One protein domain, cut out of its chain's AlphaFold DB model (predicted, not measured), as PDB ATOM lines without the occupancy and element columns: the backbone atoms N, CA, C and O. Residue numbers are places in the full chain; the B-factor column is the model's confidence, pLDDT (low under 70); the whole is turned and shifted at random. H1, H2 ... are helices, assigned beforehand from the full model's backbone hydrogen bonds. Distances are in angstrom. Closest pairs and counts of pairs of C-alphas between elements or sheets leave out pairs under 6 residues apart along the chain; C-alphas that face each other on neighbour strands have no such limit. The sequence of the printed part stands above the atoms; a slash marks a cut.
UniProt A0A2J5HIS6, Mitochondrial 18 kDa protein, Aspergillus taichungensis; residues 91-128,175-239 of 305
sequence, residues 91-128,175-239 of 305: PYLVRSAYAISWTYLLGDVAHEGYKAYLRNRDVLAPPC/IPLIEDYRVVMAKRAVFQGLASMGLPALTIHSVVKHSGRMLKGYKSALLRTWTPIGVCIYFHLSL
ATOM      1  N   PRO A  91     -12.154  -1.370 -35.900       73.50
ATOM      2  CA  PRO A  91     -13.443  -1.649 -36.539       73.50
ATOM      3  C   PRO A  91     -14.638  -1.223 -35.675       73.50
ATOM      4  O   PRO A  91     -15.703  -0.920 -36.202       73.50
ATOM      5  N   TYR A  92     -14.454  -1.138 -34.356       77.44
ATOM      6  CA  TYR A  92     -15.437  -0.585 -33.422       77.44
ATOM      7  C   TYR A  92     -15.741   0.907 -33.624       77.44
ATOM      8  O   TYR A  92     -16.893   1.272 -33.448       77.44
ATOM      9  N   LEU A  93     -14.790   1.750 -34.044       77.25
ATOM     10  CA  LEU A  93     -15.046   3.167 -34.350       77.25
ATOM     11  C   LEU A  93     -15.894   3.333 -35.616       77.25
ATOM     12  O   LEU A  93     -16.818   4.137 -35.662       77.25
ATOM     13  N   VAL A  94     -15.622   2.523 -36.642       74.88
ATOM     14  CA  VAL A  94     -16.440   2.513 -37.865       74.88
ATOM     15  C   VAL A  94     -17.835   1.968 -37.560       74.88
ATOM     16  O   VAL A  94     -18.840   2.533 -37.987       74.88
ATOM     17  N   ARG A  95     -17.913   0.892 -36.769       82.75
ATOM     18  CA  ARG A  95     -19.183   0.303 -36.333       82.75
ATOM     19  C   ARG A  95     -19.977   1.239 -35.428       82.75
ATOM     20  O   ARG A  95     -21.193   1.262 -35.560       82.75
ATOM     21  N   SER A  96     -19.336   2.017 -34.556       81.94
ATOM     22  CA  SER A  96     -20.028   2.987 -33.702       81.94
ATOM     23  C   SER A  96     -20.553   4.168 -34.512       81.94
ATOM     24  O   SER A  96     -21.713   4.530 -34.352       81.94
ATOM     25  N   ALA A  97     -19.775   4.699 -35.461       81.19
ATOM     26  CA  ALA A  97     -20.249   5.723 -36.395       81.19
ATOM     27  C   ALA A  97     -21.448   5.230 -37.226       81.19
ATOM     28  O   ALA A  97     -22.434   5.947 -37.420       81.19
ATOM     29  N   TYR A  98     -21.403   3.970 -37.662       81.31
ATOM     30  CA  TYR A  98     -22.518   3.331 -38.351       81.31
ATOM     31  C   TYR A  98     -23.726   3.143 -37.422       81.31
ATOM     32  O   TYR A  98     -24.844   3.474 -37.804       81.31
ATOM     33  N   ALA A  99     -23.512   2.698 -36.183       84.69
ATOM     34  CA  ALA A  99     -24.565   2.532 -35.185       84.69
ATOM     35  C   ALA A  99     -25.261   3.859 -34.847       84.69
ATOM     36  O   ALA A  99     -26.486   3.897 -34.768       84.69
ATOM     37  N   ILE A 100     -24.511   4.956 -34.719       86.69
ATOM     38  CA  ILE A 100     -25.062   6.304 -34.510       86.69
ATOM     39  C   ILE A 100     -25.931   6.712 -35.708       86.69
ATOM     40  O   ILE A 100     -27.038   7.215 -35.529       86.69
ATOM     41  N   SER A 101     -25.467   6.421 -36.927       79.88
ATOM     42  CA  SER A 101     -26.210   6.709 -38.161       79.88
ATOM     43  C   SER A 101     -27.533   5.930 -38.232       79.88
ATOM     44  O   SER A 101     -28.580   6.507 -38.525       79.88
ATOM     45  N   TRP A 102     -27.516   4.636 -37.892       80.94
ATOM     46  CA  TRP A 102     -28.733   3.820 -37.800       80.94
ATOM     47  C   TRP A 102     -29.661   4.261 -36.683       80.94
ATOM     48  O   TRP A 102     -30.871   4.243 -36.868       80.94
ATOM     49  N   THR A 103     -29.113   4.673 -35.542       88.25
ATOM     50  CA  THR A 103     -29.907   5.162 -34.412       88.25
ATOM     51  C   THR A 103     -30.702   6.402 -34.810       88.25
ATOM     52  O   THR A 103     -31.879   6.497 -34.481       88.25
ATOM     53  N   TYR A 104     -30.102   7.315 -35.580       83.44
ATOM     54  CA  TYR A 104     -30.805   8.489 -36.099       83.44
ATOM     55  C   TYR A 104     -31.938   8.110 -37.060       83.44
ATOM     56  O   TYR A 104     -33.069   8.561 -36.889       83.44
ATOM     57  N   LEU A 105     -31.658   7.235 -38.032       80.88
ATOM     58  CA  LEU A 105     -32.661   6.772 -38.993       80.88
ATOM     59  C   LEU A 105     -33.817   6.029 -38.303       80.88
ATOM     60  O   LEU A 105     -34.983   6.287 -38.588       80.88
ATOM     61  N   LEU A 106     -33.499   5.118 -37.380       83.31
ATOM     62  CA  LEU A 106     -34.496   4.388 -36.600       83.31
ATOM     63  C   LEU A 106     -35.299   5.325 -35.700       83.31
ATOM     64  O   LEU A 106     -36.500   5.122 -35.564       83.31
ATOM     65  N   GLY A 107     -34.669   6.354 -35.129       85.88
ATOM     66  CA  GLY A 107     -35.341   7.382 -34.338       85.88
ATOM     67  C   GLY A 107     -36.344   8.203 -35.151       85.88
ATOM     68  O   GLY A 107     -37.477   8.375 -34.705       85.88
ATOM     69  N   ASP A 108     -35.965   8.655 -36.351       82.56
ATOM     70  CA  ASP A 108     -36.842   9.424 -37.252       82.56
ATOM     71  C   ASP A 108     -38.070   8.603 -37.672       82.56
ATOM     72  O   ASP A 108     -39.216   9.036 -37.527       82.56
ATOM     73  N   VAL A 109     -37.837   7.354 -38.087       80.00
ATOM     74  CA  VAL A 109     -38.904   6.406 -38.418       80.00
ATOM     75  C   VAL A 109     -39.787   6.163 -37.189       80.00
ATOM     76  O   VAL A 109     -40.993   6.393 -37.260       80.00
ATOM     77  N   ALA A 110     -39.205   5.785 -36.045       82.69
ATOM     78  CA  ALA A 110     -39.928   5.488 -34.808       82.69
ATOM     79  C   ALA A 110     -40.824   6.648 -34.348       82.69
ATOM     80  O   ALA A 110     -41.980   6.428 -33.985       82.69
ATOM     81  N   HIS A 111     -40.327   7.885 -34.404       83.31
ATOM     82  CA  HIS A 111     -41.094   9.064 -34.018       83.31
ATOM     83  C   HIS A 111     -42.278   9.324 -34.963       83.31
ATOM     84  O   HIS A 111     -43.395   9.610 -34.519       83.31
ATOM     85  N   GLU A 112     -42.067   9.196 -36.273       79.31
ATOM     86  CA  GLU A 112     -43.116   9.420 -37.268       79.31
ATOM     87  C   GLU A 112     -44.222   8.365 -37.202       79.31
ATOM     88  O   GLU A 112     -45.404   8.717 -37.256       79.31
ATOM     89  N   GLY A 113     -43.889   7.085 -37.023       81.62
ATOM     90  CA  GLY A 113     -44.945   6.087 -36.863       81.62
ATOM     91  C   GLY A 113     -45.499   5.963 -35.455       81.62
ATOM     92  O   GLY A 113     -46.608   5.460 -35.335       81.62
ATOM     93  N   TYR A 114     -44.843   6.488 -34.415       82.50
ATOM     94  CA  TYR A 114     -45.508   6.692 -33.124       82.50
ATOM     95  C   TYR A 114     -46.683   7.672 -33.269       82.50
ATOM     96  O   TYR A 114     -47.786   7.410 -32.790       82.50
ATOM     97  N   LYS A 115     -46.500   8.758 -34.032       81.31
ATOM     98  CA  LYS A 115     -47.591   9.691 -34.361       81.31
ATOM     99  C   LYS A 115     -48.689   9.031 -35.200       81.31
ATOM    100  O   LYS A 115     -49.866   9.286 -34.960       81.31
ATOM    101  N   ALA A 116     -48.329   8.177 -36.160       78.56
ATOM    102  CA  ALA A 116     -49.311   7.407 -36.929       78.56
ATOM    103  C   ALA A 116     -50.053   6.373 -36.062       78.56
ATOM    104  O   ALA A 116     -51.253   6.185 -36.223       78.56
ATOM    105  N   TYR A 117     -49.366   5.753 -35.102       80.81
ATOM    106  CA  TYR A 117     -49.956   4.809 -34.158       80.81
ATOM    107  C   TYR A 117     -51.012   5.470 -33.271       80.81
ATOM    108  O   TYR A 117     -52.107   4.932 -33.134       80.81
ATOM    109  N   LEU A 118     -50.719   6.653 -32.721       81.31
ATOM    110  CA  LEU A 118     -51.694   7.404 -31.924       81.31
ATOM    111  C   LEU A 118     -52.941   7.753 -32.746       81.31
ATOM    112  O   LEU A 118     -54.045   7.478 -32.296       81.31
ATOM    113  N   ARG A 119     -52.768   8.223 -33.989       77.75
ATOM    114  CA  ARG A 119     -53.895   8.484 -34.906       77.75
ATOM    115  C   ARG A 119     -54.742   7.237 -35.155       77.75
ATOM    116  O   ARG A 119     -55.963   7.315 -35.116       77.75
ATOM    117  N   ASN A 120     -54.107   6.085 -35.368       79.81
ATOM    118  CA  ASN A 120     -54.822   4.825 -35.570       79.81
ATOM    119  C   ASN A 120     -55.557   4.379 -34.306       79.81
ATOM    120  O   ASN A 120     -56.661   3.851 -34.394       79.81
ATOM    121  N   ARG A 121     -54.979   4.621 -33.126       76.12
ATOM    122  CA  ARG A 121     -55.632   4.339 -31.847       76.12
ATOM    123  C   ARG A 121     -56.859   5.224 -31.632       76.12
ATOM    124  O   ARG A 121     -57.883   4.705 -31.209       76.12
ATOM    125  N   ASP A 122     -56.774   6.505 -31.977       73.06
ATOM    126  CA  ASP A 122     -57.889   7.452 -31.846       73.06
ATOM    127  C   ASP A 122     -59.051   7.104 -32.800       73.06
ATOM    128  O   ASP A 122     -60.213   7.322 -32.468       73.06
ATOM    129  N   VAL A 123     -58.754   6.509 -33.964       70.06
ATOM    130  CA  VAL A 123     -59.761   5.986 -34.909       70.06
ATOM    131  C   VAL A 123     -60.404   4.684 -34.412       70.06
ATOM    132  O   VAL A 123     -61.591   4.457 -34.646       70.06
ATOM    133  N   LEU A 124     -59.637   3.820 -33.739       68.81
ATOM    134  CA  LEU A 124     -60.123   2.537 -33.209       68.81
ATOM    135  C   LEU A 124     -60.907   2.685 -31.900       68.81
ATOM    136  O   LEU A 124     -61.832   1.916 -31.652       68.81
ATOM    137  N   ALA A 125     -60.528   3.645 -31.063       66.69
ATOM    138  CA  ALA A 125     -61.160   3.931 -29.786       66.69
ATOM    139  C   ALA A 125     -61.337   5.452 -29.647       66.69
ATOM    140  O   ALA A 125     -60.580   6.086 -28.904       66.69
ATOM    141  N   PRO A 126     -62.301   6.052 -30.374       67.19
ATOM    142  CA  PRO A 126     -62.625   7.454 -30.175       67.19
ATOM    143  C   PRO A 126     -62.993   7.650 -28.696       67.19
ATOM    144  O   PRO A 126     -63.775   6.855 -28.165       67.19
ATOM    145  N   PRO A 127     -62.416   8.649 -28.000       63.16
ATOM    146  CA  PRO A 127     -62.768   8.918 -26.613       63.16
ATOM    147  C   PRO A 127     -64.287   9.059 -26.529       63.16
ATOM    148  O   PRO A 127     -64.887   9.772 -27.332       63.16
ATOM    149  N   CYS A 128     -64.917   8.311 -25.621       60.28
ATOM    150  CA  CYS A 128     -66.365   8.305 -25.453       60.28
ATOM    151  C   CYS A 128     -66.828   9.680 -24.950       60.28
ATOM    152  O   CYS A 128     -67.013   9.893 -23.759       60.28
ATOM    153  N   ILE A 175     -58.993   0.045 -40.450       70.19
ATOM    154  CA  ILE A 175     -58.065   1.048 -40.976       70.19
ATOM    155  C   ILE A 175     -57.552   0.551 -42.338       70.19
ATOM    156  O   ILE A 175     -57.094  -0.595 -42.427       70.19
ATOM    157  N   PRO A 176     -57.620   1.357 -43.414       78.81
ATOM    158  CA  PRO A 176     -57.086   0.946 -44.704       78.81
ATOM    159  C   PRO A 176     -55.572   0.724 -44.597       78.81
ATOM    160  O   PRO A 176     -54.862   1.485 -43.942       78.81
ATOM    161  N   LEU A 177     -55.048  -0.298 -45.283       74.25
ATOM    162  CA  LEU A 177     -53.630  -0.690 -45.204       74.25
ATOM    163  C   LEU A 177     -52.652   0.464 -45.488       74.25
ATOM    164  O   LEU A 177     -51.534   0.450 -44.993       74.25
ATOM    165  N   ILE A 178     -53.056   1.463 -46.276       72.69
ATOM    166  CA  ILE A 178     -52.227   2.633 -46.601       72.69
ATOM    167  C   ILE A 178     -52.038   3.594 -45.411       72.69
ATOM    168  O   ILE A 178     -51.046   4.321 -45.365       72.69
ATOM    169  N   GLU A 179     -52.964   3.579 -44.451       71.44
ATOM    170  CA  GLU A 179     -52.970   4.410 -43.238       71.44
ATOM    171  C   GLU A 179     -52.516   3.626 -42.001       71.44
ATOM    172  O   GLU A 179     -52.274   4.210 -40.945       71.44
ATOM    173  N   ASP A 180     -52.344   2.304 -42.118       80.06
ATOM    174  CA  ASP A 180     -51.782   1.510 -41.037       80.06
ATOM    175  C   ASP A 180     -50.368   2.013 -40.705       80.06
ATOM    176  O   ASP A 180     -49.481   2.073 -41.564       80.06
ATOM    177  N   TYR A 181     -50.145   2.366 -39.437       77.06
ATOM    178  CA  TYR A 181     -48.863   2.851 -38.943       77.06
ATOM    179  C   TYR A 181     -47.731   1.887 -39.316       77.06
ATOM    180  O   TYR A 181     -46.636   2.337 -39.640       77.06
ATOM    181  N   ARG A 182     -47.998   0.573 -39.361       82.12
ATOM    182  CA  ARG A 182     -47.029  -0.454 -39.773       82.12
ATOM    183  C   ARG A 182     -46.558  -0.265 -41.210       82.12
ATOM    184  O   ARG A 182     -45.362  -0.330 -41.482       82.12
ATOM    185  N   VAL A 183     -47.488  -0.001 -42.123       83.12
ATOM    186  CA  VAL A 183     -47.204   0.185 -43.549       83.12
ATOM    187  C   VAL A 183     -46.560   1.544 -43.794       83.12
ATOM    188  O   VAL A 183     -45.602   1.633 -44.560       83.12
ATOM    189  N   VAL A 184     -47.007   2.596 -43.103       75.81
ATOM    190  CA  VAL A 184     -46.391   3.931 -43.172       75.81
ATOM    191  C   VAL A 184     -44.940   3.892 -42.678       75.81
ATOM    192  O   VAL A 184     -44.053   4.436 -43.340       75.81
ATOM    193  N   MET A 185     -44.688   3.200 -41.563       76.56
ATOM    194  CA  MET A 185     -43.350   2.945 -41.023       76.56
ATOM    195  C   MET A 185     -42.482   2.168 -42.002       76.56
ATOM    196  O   MET A 185     -41.384   2.610 -42.332       76.56
ATOM    197  N   ALA A 186     -42.984   1.033 -42.495       82.25
ATOM    198  CA  ALA A 186     -42.257   0.180 -43.422       82.25
ATOM    199  C   ALA A 186     -41.909   0.939 -44.706       82.25
ATOM    200  O   ALA A 186     -40.756   0.945 -45.125       82.25
ATOM    201  N   LYS A 187     -42.877   1.659 -45.286       80.75
ATOM    202  CA  LYS A 187     -42.669   2.501 -46.463       80.75
ATOM    203  C   LYS A 187     -41.542   3.503 -46.217       80.75
ATOM    204  O   LYS A 187     -40.596   3.555 -46.996       80.75
ATOM    205  N   ARG A 188     -41.606   4.277 -45.131       76.88
ATOM    206  CA  ARG A 188     -40.596   5.303 -44.832       76.88
ATOM    207  C   ARG A 188     -39.226   4.707 -44.532       76.88
ATOM    208  O   ARG A 188     -38.254   5.180 -45.107       76.88
ATOM    209  N   ALA A 189     -39.153   3.641 -43.741       79.88
ATOM    210  CA  ALA A 189     -37.906   2.946 -43.435       79.88
ATOM    211  C   ALA A 189     -37.237   2.384 -44.694       79.88
ATOM    212  O   ALA A 189     -36.032   2.536 -44.879       79.88
ATOM    213  N   VAL A 190     -38.023   1.780 -45.588       83.19
ATOM    214  CA  VAL A 190     -37.537   1.233 -46.857       83.19
ATOM    215  C   VAL A 190     -37.067   2.365 -47.766       83.19
ATOM    216  O   VAL A 190     -35.929   2.327 -48.223       83.19
ATOM    217  N   PHE A 191     -37.874   3.409 -47.979       80.81
ATOM    218  CA  PHE A 191     -37.494   4.523 -48.852       80.81
ATOM    219  C   PHE A 191     -36.308   5.326 -48.307       80.81
ATOM    220  O   PHE A 191     -35.363   5.569 -49.050       80.81
ATOM    221  N   GLN A 192     -36.306   5.714 -47.030       74.12
ATOM    222  CA  GLN A 192     -35.190   6.458 -46.439       74.12
ATOM    223  C   GLN A 192     -33.941   5.585 -46.284       74.12
ATOM    224  O   GLN A 192     -32.846   6.052 -46.587       74.12
ATOM    225  N   GLY A 193     -34.087   4.325 -45.866       78.12
ATOM    226  CA  GLY A 193     -32.969   3.405 -45.672       78.12
ATOM    227  C   GLY A 193     -32.269   3.048 -46.981       78.12
ATOM    228  O   GLY A 193     -31.046   3.182 -47.080       78.12
ATOM    229  N   LEU A 194     -33.025   2.669 -48.019       77.69
ATOM    230  CA  LEU A 194     -32.452   2.386 -49.340       77.69
ATOM    231  C   LEU A 194     -31.895   3.643 -50.006       77.69
ATOM    232  O   LEU A 194     -30.790   3.580 -50.544       77.69
ATOM    233  N   ALA A 195     -32.616   4.771 -49.956       74.88
ATOM    234  CA  ALA A 195     -32.183   5.990 -50.636       74.88
ATOM    235  C   ALA A 195     -30.986   6.668 -49.953       74.88
ATOM    236  O   ALA A 195     -30.104   7.163 -50.648       74.88
ATOM    237  N   SER A 196     -30.927   6.684 -48.614       70.75
ATOM    238  CA  SER A 196     -29.888   7.439 -47.893       70.75
ATOM    239  C   SER A 196     -28.653   6.622 -47.535       70.75
ATOM    240  O   SER A 196     -27.570   7.192 -47.455       70.75
ATOM    241  N   MET A 197     -28.772   5.309 -47.310       70.38
ATOM    242  CA  MET A 197     -27.628   4.499 -46.867       70.38
ATOM    243  C   MET A 197     -27.395   3.247 -47.710       70.38
ATOM    244  O   MET A 197     -26.243   2.905 -47.967       70.38
ATOM    245  N   GLY A 198     -28.454   2.583 -48.176       76.12
ATOM    246  CA  GLY A 198     -28.345   1.334 -48.933       76.12
ATOM    247  C   GLY A 198     -27.652   1.509 -50.284       76.12
ATOM    248  O   GLY A 198     -26.646   0.853 -50.554       76.12
ATOM    249  N   LEU A 199     -28.152   2.419 -51.122       80.50
ATOM    250  CA  LEU A 199     -27.601   2.670 -52.459       80.50
ATOM    251  C   LEU A 199     -26.144   3.165 -52.427       80.50
ATOM    252  O   LEU A 199     -25.312   2.577 -53.128       80.50
ATOM    253  N   PRO A 200     -25.781   4.167 -51.600       75.62
ATOM    254  CA  PRO A 200     -24.389   4.597 -51.486       75.62
ATOM    255  C   PRO A 200     -23.462   3.485 -50.980       75.62
ATOM    256  O   PRO A 200     -22.392   3.271 -51.551       75.62
ATOM    257  N   ALA A 201     -23.878   2.723 -49.959       77.00
ATOM    258  CA  ALA A 201     -23.057   1.654 -49.394       77.00
ATOM    259  C   ALA A 201     -22.815   0.513 -50.392       77.00
ATOM    260  O   ALA A 201     -21.680   0.057 -50.541       77.00
ATOM    261  N   LEU A 202     -23.855   0.079 -51.114       80.94
ATOM    262  CA  LEU A 202     -23.726  -0.951 -52.146       80.94
ATOM    263  C   LEU A 202     -22.838  -0.485 -53.300       80.94
ATOM    264  O   LEU A 202     -22.005  -1.260 -53.772       80.94
ATOM    265  N   THR A 203     -22.963   0.775 -53.718       80.94
ATOM    266  CA  THR A 203     -22.142   1.348 -54.794       80.94
ATOM    267  C   THR A 203     -20.663   1.341 -54.411       80.94
ATOM    268  O   THR A 203     -19.842   0.761 -55.124       80.94
ATOM    269  N   ILE A 204     -20.319   1.887 -53.240       80.75
ATOM    270  CA  ILE A 204     -18.930   1.949 -52.762       80.75
ATOM    271  C   ILE A 204     -18.368   0.538 -52.552       80.75
ATOM    272  O   ILE A 204     -17.267   0.232 -53.012       80.75
ATOM    273  N   HIS A 205     -19.127  -0.359 -51.914       79.25
ATOM    274  CA  HIS A 205     -18.673  -1.726 -51.666       79.25
ATOM    275  C   HIS A 205     -18.438  -2.503 -52.971       79.25
ATOM    276  O   HIS A 205     -17.462  -3.248 -53.080       79.25
ATOM    277  N   SER A 206     -19.283  -2.301 -53.986       78.31
ATOM    278  CA  SER A 206     -19.137  -2.937 -55.300       78.31
ATOM    279  C   SER A 206     -17.887  -2.443 -56.029       78.31
ATOM    280  O   SER A 206     -17.080  -3.259 -56.480       78.31
ATOM    281  N   VAL A 207     -17.683  -1.122 -56.077       78.31
ATOM    282  CA  VAL A 207     -16.540  -0.483 -56.749       78.31
ATOM    283  C   VAL A 207     -15.216  -0.860 -56.080       78.31
ATOM    284  O   VAL A 207     -14.269  -1.270 -56.757       78.31
ATOM    285  N   VAL A 208     -15.144  -0.815 -54.748       75.94
ATOM    286  CA  VAL A 208     -13.931  -1.180 -53.996       75.94
ATOM    287  C   VAL A 208     -13.627  -2.676 -54.130       75.94
ATOM    288  O   VAL A 208     -12.480  -3.066 -54.345       75.94
ATOM    289  N   LYS A 209     -14.646  -3.545 -54.080       79.69
ATOM    290  CA  LYS A 209     -14.452  -4.998 -54.216       79.69
ATOM    291  C   LYS A 209     -14.035  -5.404 -55.632       79.69
ATOM    292  O   LYS A 209     -13.341  -6.415 -55.785       79.69
ATOM    293  N   HIS A 210     -14.485  -4.683 -56.659       80.88
ATOM    294  CA  HIS A 210     -14.108  -4.955 -58.048       80.88
ATOM    295  C   HIS A 210     -12.709  -4.404 -58.366       80.88
ATOM    296  O   HIS A 210     -11.867  -5.150 -58.863       80.88
ATOM    297  N   SER A 211     -12.410  -3.162 -57.962       73.88
ATOM    298  CA  SER A 211     -11.070  -2.566 -58.111       73.88
ATOM    299  C   SER A 211     -10.000  -3.344 -57.336       73.88
ATOM    300  O   SER A 211      -8.957  -3.683 -57.890       73.88
ATOM    301  N   GLY A 212     -10.287  -3.749 -56.095       70.81
ATOM    302  CA  GLY A 212      -9.376  -4.564 -55.291       70.81
ATOM    303  C   GLY A 212      -9.109  -5.952 -55.883       70.81
ATOM    304  O   GLY A 212      -7.997  -6.461 -55.763       70.81
ATOM    305  N   ARG A 213     -10.089  -6.564 -56.566       79.75
ATOM    306  CA  ARG A 213      -9.892  -7.845 -57.269       79.75
ATOM    307  C   ARG A 213      -8.996  -7.701 -58.499       79.75
ATOM    308  O   ARG A 213      -8.128  -8.550 -58.676       79.75
ATOM    309  N   MET A 214      -9.144  -6.629 -59.281       77.50
ATOM    310  CA  MET A 214      -8.272  -6.362 -60.434       77.50
ATOM    311  C   MET A 214      -6.826  -6.039 -60.023       77.50
ATOM    312  O   MET A 214      -5.888  -6.388 -60.733       77.50
ATOM    313  N   LEU A 215      -6.619  -5.439 -58.847       74.00
ATOM    314  CA  LEU A 215      -5.293  -5.009 -58.385       74.00
ATOM    315  C   LEU A 215      -4.509  -6.083 -57.601       74.00
ATOM    316  O   LEU A 215      -3.379  -5.836 -57.161       74.00
ATOM    317  N   LYS A 216      -5.057  -7.300 -57.444       71.06
ATOM    318  CA  LYS A 216      -4.398  -8.412 -56.728       71.06
ATOM    319  C   LYS A 216      -3.058  -8.843 -57.342       71.06
ATOM    320  O   LYS A 216      -2.235  -9.382 -56.612       71.06
ATOM    321  N   GLY A 217      -2.783  -8.538 -58.613       74.88
ATOM    322  CA  GLY A 217      -1.517  -8.877 -59.284       74.88
ATOM    323  C   GLY A 217      -0.395  -7.828 -59.206       74.88
ATOM    324  O   GLY A 217       0.752  -8.150 -59.506       74.88
ATOM    325  N   TYR A 218      -0.674  -6.585 -58.797       73.94
ATOM    326  CA  TYR A 218       0.300  -5.485 -58.891       73.94
ATOM    327  C   TYR A 218       1.178  -5.354 -57.639       73.94
ATOM    328  O   TYR A 218       0.667  -5.280 -56.526       73.94
ATOM    329  N   LYS A 219       2.506  -5.289 -57.802       72.50
ATOM    330  CA  LYS A 219       3.465  -5.213 -56.677       72.50
ATOM    331  C   LYS A 219       3.528  -3.836 -55.993       72.50
ATOM    332  O   LYS A 219       4.028  -3.740 -54.877       72.50
ATOM    333  N   SER A 220       3.016  -2.778 -56.619       73.50
ATOM    334  CA  SER A 220       3.058  -1.415 -56.079       73.50
ATOM    335  C   SER A 220       1.942  -1.163 -55.054       73.50
ATOM    336  O   SER A 220       0.751  -1.152 -55.373       73.50
ATOM    337  N   ALA A 221       2.338  -0.903 -53.804       69.75
ATOM    338  CA  ALA A 221       1.418  -0.569 -52.715       69.75
ATOM    339  C   ALA A 221       0.659   0.746 -52.971       69.75
ATOM    340  O   ALA A 221      -0.527   0.840 -52.671       69.75
ATOM    341  N   LEU A 222       1.309   1.728 -53.607       71.31
ATOM    342  CA  LEU A 222       0.687   3.005 -53.963       71.31
ATOM    343  C   LEU A 222      -0.510   2.822 -54.911       71.31
ATOM    344  O   LEU A 222      -1.585   3.354 -54.653       71.31
ATOM    345  N   LEU A 223      -0.393   2.005 -55.958       69.69
ATOM    346  CA  LEU A 223      -1.526   1.761 -56.862       69.69
ATOM    347  C   LEU A 223      -2.683   1.044 -56.149       69.69
ATOM    348  O   LEU A 223      -3.840   1.406 -56.326       69.69
ATOM    349  N   ARG A 224      -2.404   0.091 -55.258       67.62
ATOM    350  CA  ARG A 224      -3.467  -0.599 -54.503       67.62
ATOM    351  C   ARG A 224      -4.254   0.321 -53.566       67.62
ATOM    352  O   ARG A 224      -5.450   0.097 -53.395       67.62
ATOM    353  N   THR A 225      -3.617   1.340 -52.991       74.25
ATOM    354  CA  THR A 225      -4.268   2.275 -52.057       74.25
ATOM    355  C   THR A 225      -5.023   3.390 -52.780       74.25
ATOM    356  O   THR A 225      -6.138   3.731 -52.394       74.25
ATOM    357  N   TRP A 226      -4.443   3.945 -53.846       76.25
ATOM    358  CA  TRP A 226      -4.966   5.152 -54.490       76.25
ATOM    359  C   TRP A 226      -5.933   4.867 -55.646       76.25
ATOM    360  O   TRP A 226      -6.811   5.683 -55.918       76.25
ATOM    361  N   THR A 227      -5.850   3.703 -56.298       79.19
ATOM    362  CA  THR A 227      -6.741   3.371 -57.422       79.19
ATOM    363  C   THR A 227      -8.218   3.242 -57.022       79.19
ATOM    364  O   THR A 227      -9.046   3.818 -57.725       79.19
ATOM    365  N   PRO A 228      -8.610   2.585 -55.910       76.31
ATOM    366  CA  PRO A 228     -10.020   2.532 -55.505       76.31
ATOM    367  C   PRO A 228     -10.597   3.920 -55.192       76.31
ATOM    368  O   PRO A 228     -11.740   4.211 -55.534       76.31
ATOM    369  N   ILE A 229      -9.784   4.792 -54.587       77.44
ATOM    370  CA  ILE A 229     -10.149   6.177 -54.267       77.44
ATOM    371  C   ILE A 229     -10.316   6.986 -55.560       77.44
ATOM    372  O   ILE A 229     -11.333   7.652 -55.739       77.44
ATOM    373  N   GLY A 230      -9.370   6.863 -56.496       79.56
ATOM    374  CA  GLY A 230      -9.428   7.524 -57.800       79.56
ATOM    375  C   GLY A 230     -10.639   7.102 -58.635       79.56
ATOM    376  O   GLY A 230     -11.300   7.956 -59.215       79.56
ATOM    377  N   VAL A 231     -10.991   5.810 -58.636       78.88
ATOM    378  CA  VAL A 231     -12.183   5.303 -59.344       78.88
ATOM    379  C   VAL A 231     -13.475   5.826 -58.709       78.88
ATOM    380  O   VAL A 231     -14.385   6.224 -59.434       78.88
ATOM    381  N   CYS A 232     -13.561   5.885 -57.376       71.12
ATOM    382  CA  CYS A 232     -14.720   6.464 -56.688       71.12
ATOM    383  C   CYS A 232     -14.887   7.965 -56.980       71.12
ATOM    384  O   CYS A 232     -16.006   8.411 -57.234       71.12
ATOM    385  N   ILE A 233     -13.793   8.734 -56.977       79.50
ATOM    386  CA  ILE A 233     -13.812  10.171 -57.299       79.50
ATOM    387  C   ILE A 233     -14.199  10.385 -58.764       79.50
ATOM    388  O   ILE A 233     -15.053  11.219 -59.056       79.50
ATOM    389  N   TYR A 234     -13.627   9.597 -59.675       78.12
ATOM    390  CA  TYR A 234     -13.955   9.650 -61.095       78.12
ATOM    391  C   TYR A 234     -15.435   9.342 -61.351       78.12
ATOM    392  O   TYR A 234     -16.104  10.088 -62.056       78.12
ATOM    393  N   PHE A 235     -15.980   8.301 -60.716       73.38
ATOM    394  CA  PHE A 235     -17.394   7.951 -60.847       73.38
ATOM    395  C   PHE A 235     -18.317   9.059 -60.320       73.38
ATOM    396  O   PHE A 235     -19.309   9.386 -60.965       73.38
ATOM    397  N   HIS A 236     -17.972   9.672 -59.184       67.31
ATOM    398  CA  HIS A 236     -18.729  10.795 -58.628       67.31
ATOM    399  C   HIS A 236     -18.686  12.034 -59.532       67.31
ATOM    400  O   HIS A 236     -19.698  12.707 -59.692       67.31
ATOM    401  N   LEU A 237     -17.536  12.309 -60.152       74.38
ATOM    402  CA  LEU A 237     -17.354  13.434 -61.068       74.38
ATOM    403  C   LEU A 237     -18.013  13.199 -62.441       74.38
ATOM    404  O   LEU A 237     -18.426  14.153 -63.090       74.38
ATOM    405  N   SER A 238     -18.139  11.940 -62.875       69.88
ATOM    406  CA  SER A 238     -18.794  11.553 -64.134       69.88
ATOM    407  C   SER A 238     -20.313  11.404 -64.042       69.88
ATOM    408  O   SER A 238     -20.954  11.207 -65.076       69.88
ATOM    409  N   LEU A 239     -20.911  11.494 -62.852       63.69
ATOM    410  CA  LEU A 239     -22.363  11.579 -62.732       63.69
ATOM    411  C   LEU A 239     -22.810  12.970 -63.216       63.69
ATOM    412  O   LEU A 239     -22.438  13.968 -62.596       63.69
TER     413      LEU A 239
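What this domain is: This is residues 91 to 128 and 175 to 239 of the 305 residues of the protein "Mitochondrial 18 kDa protein" of Aspergillus taichungensis (UniProt A0A2J5HIS6). Two long helices, H1 and H2, make a narrow V, packed where H2 begins and spreading toward H1's free first end, residues 91 to 97; short H3 folds back on H2's far end. The printed part has 103 residues, with three named helices, H1, H2, H3 in order, and no named strand: all helix. It is an extended rod, radius of gyration of the C-alphas 21.4 A, spanning 77 by 30 by 21 A.

Where its parts are: H1, residues 91 to 124, begins at C-alpha 91 (-13.443, -1.649, -36.539) and measures 47.0 A. H2, residues 181 to 217, measures 52.8 A. H3, residues 221 to 238, measures 26.2 A, ending at C-alpha 238 (-18.794, 11.553, -64.134).

How they stand to each other: H1, with residues 105 to 120 alone, touches H2; the closest C-alphas, Ala 116 and Tyr 181, are 5.0 A apart. They run opposite ways at a shallow tilt of 20 degrees. H2 has a kink of 35 degrees near residue 194. H2, with residues 204 to 215 alone, touches H3, closest C-alphas Val 208 and Pro 228, 5.6 A, opposite ways at a steep tilt of 45 degrees. H1 and H3 are apart. Every O i to N i+4 pair is within hydrogen-bond range in H1, 30 of 33 in H2, 12 of 14 in H3.

The domain as a whole: Residues 129 to 174 are not printed; C-alphas 128 and 175 are 19.0 A apart across the cut. The link H2 to H3 is tight. Eleven residues have pLDDT under 70, among them 124 to 128.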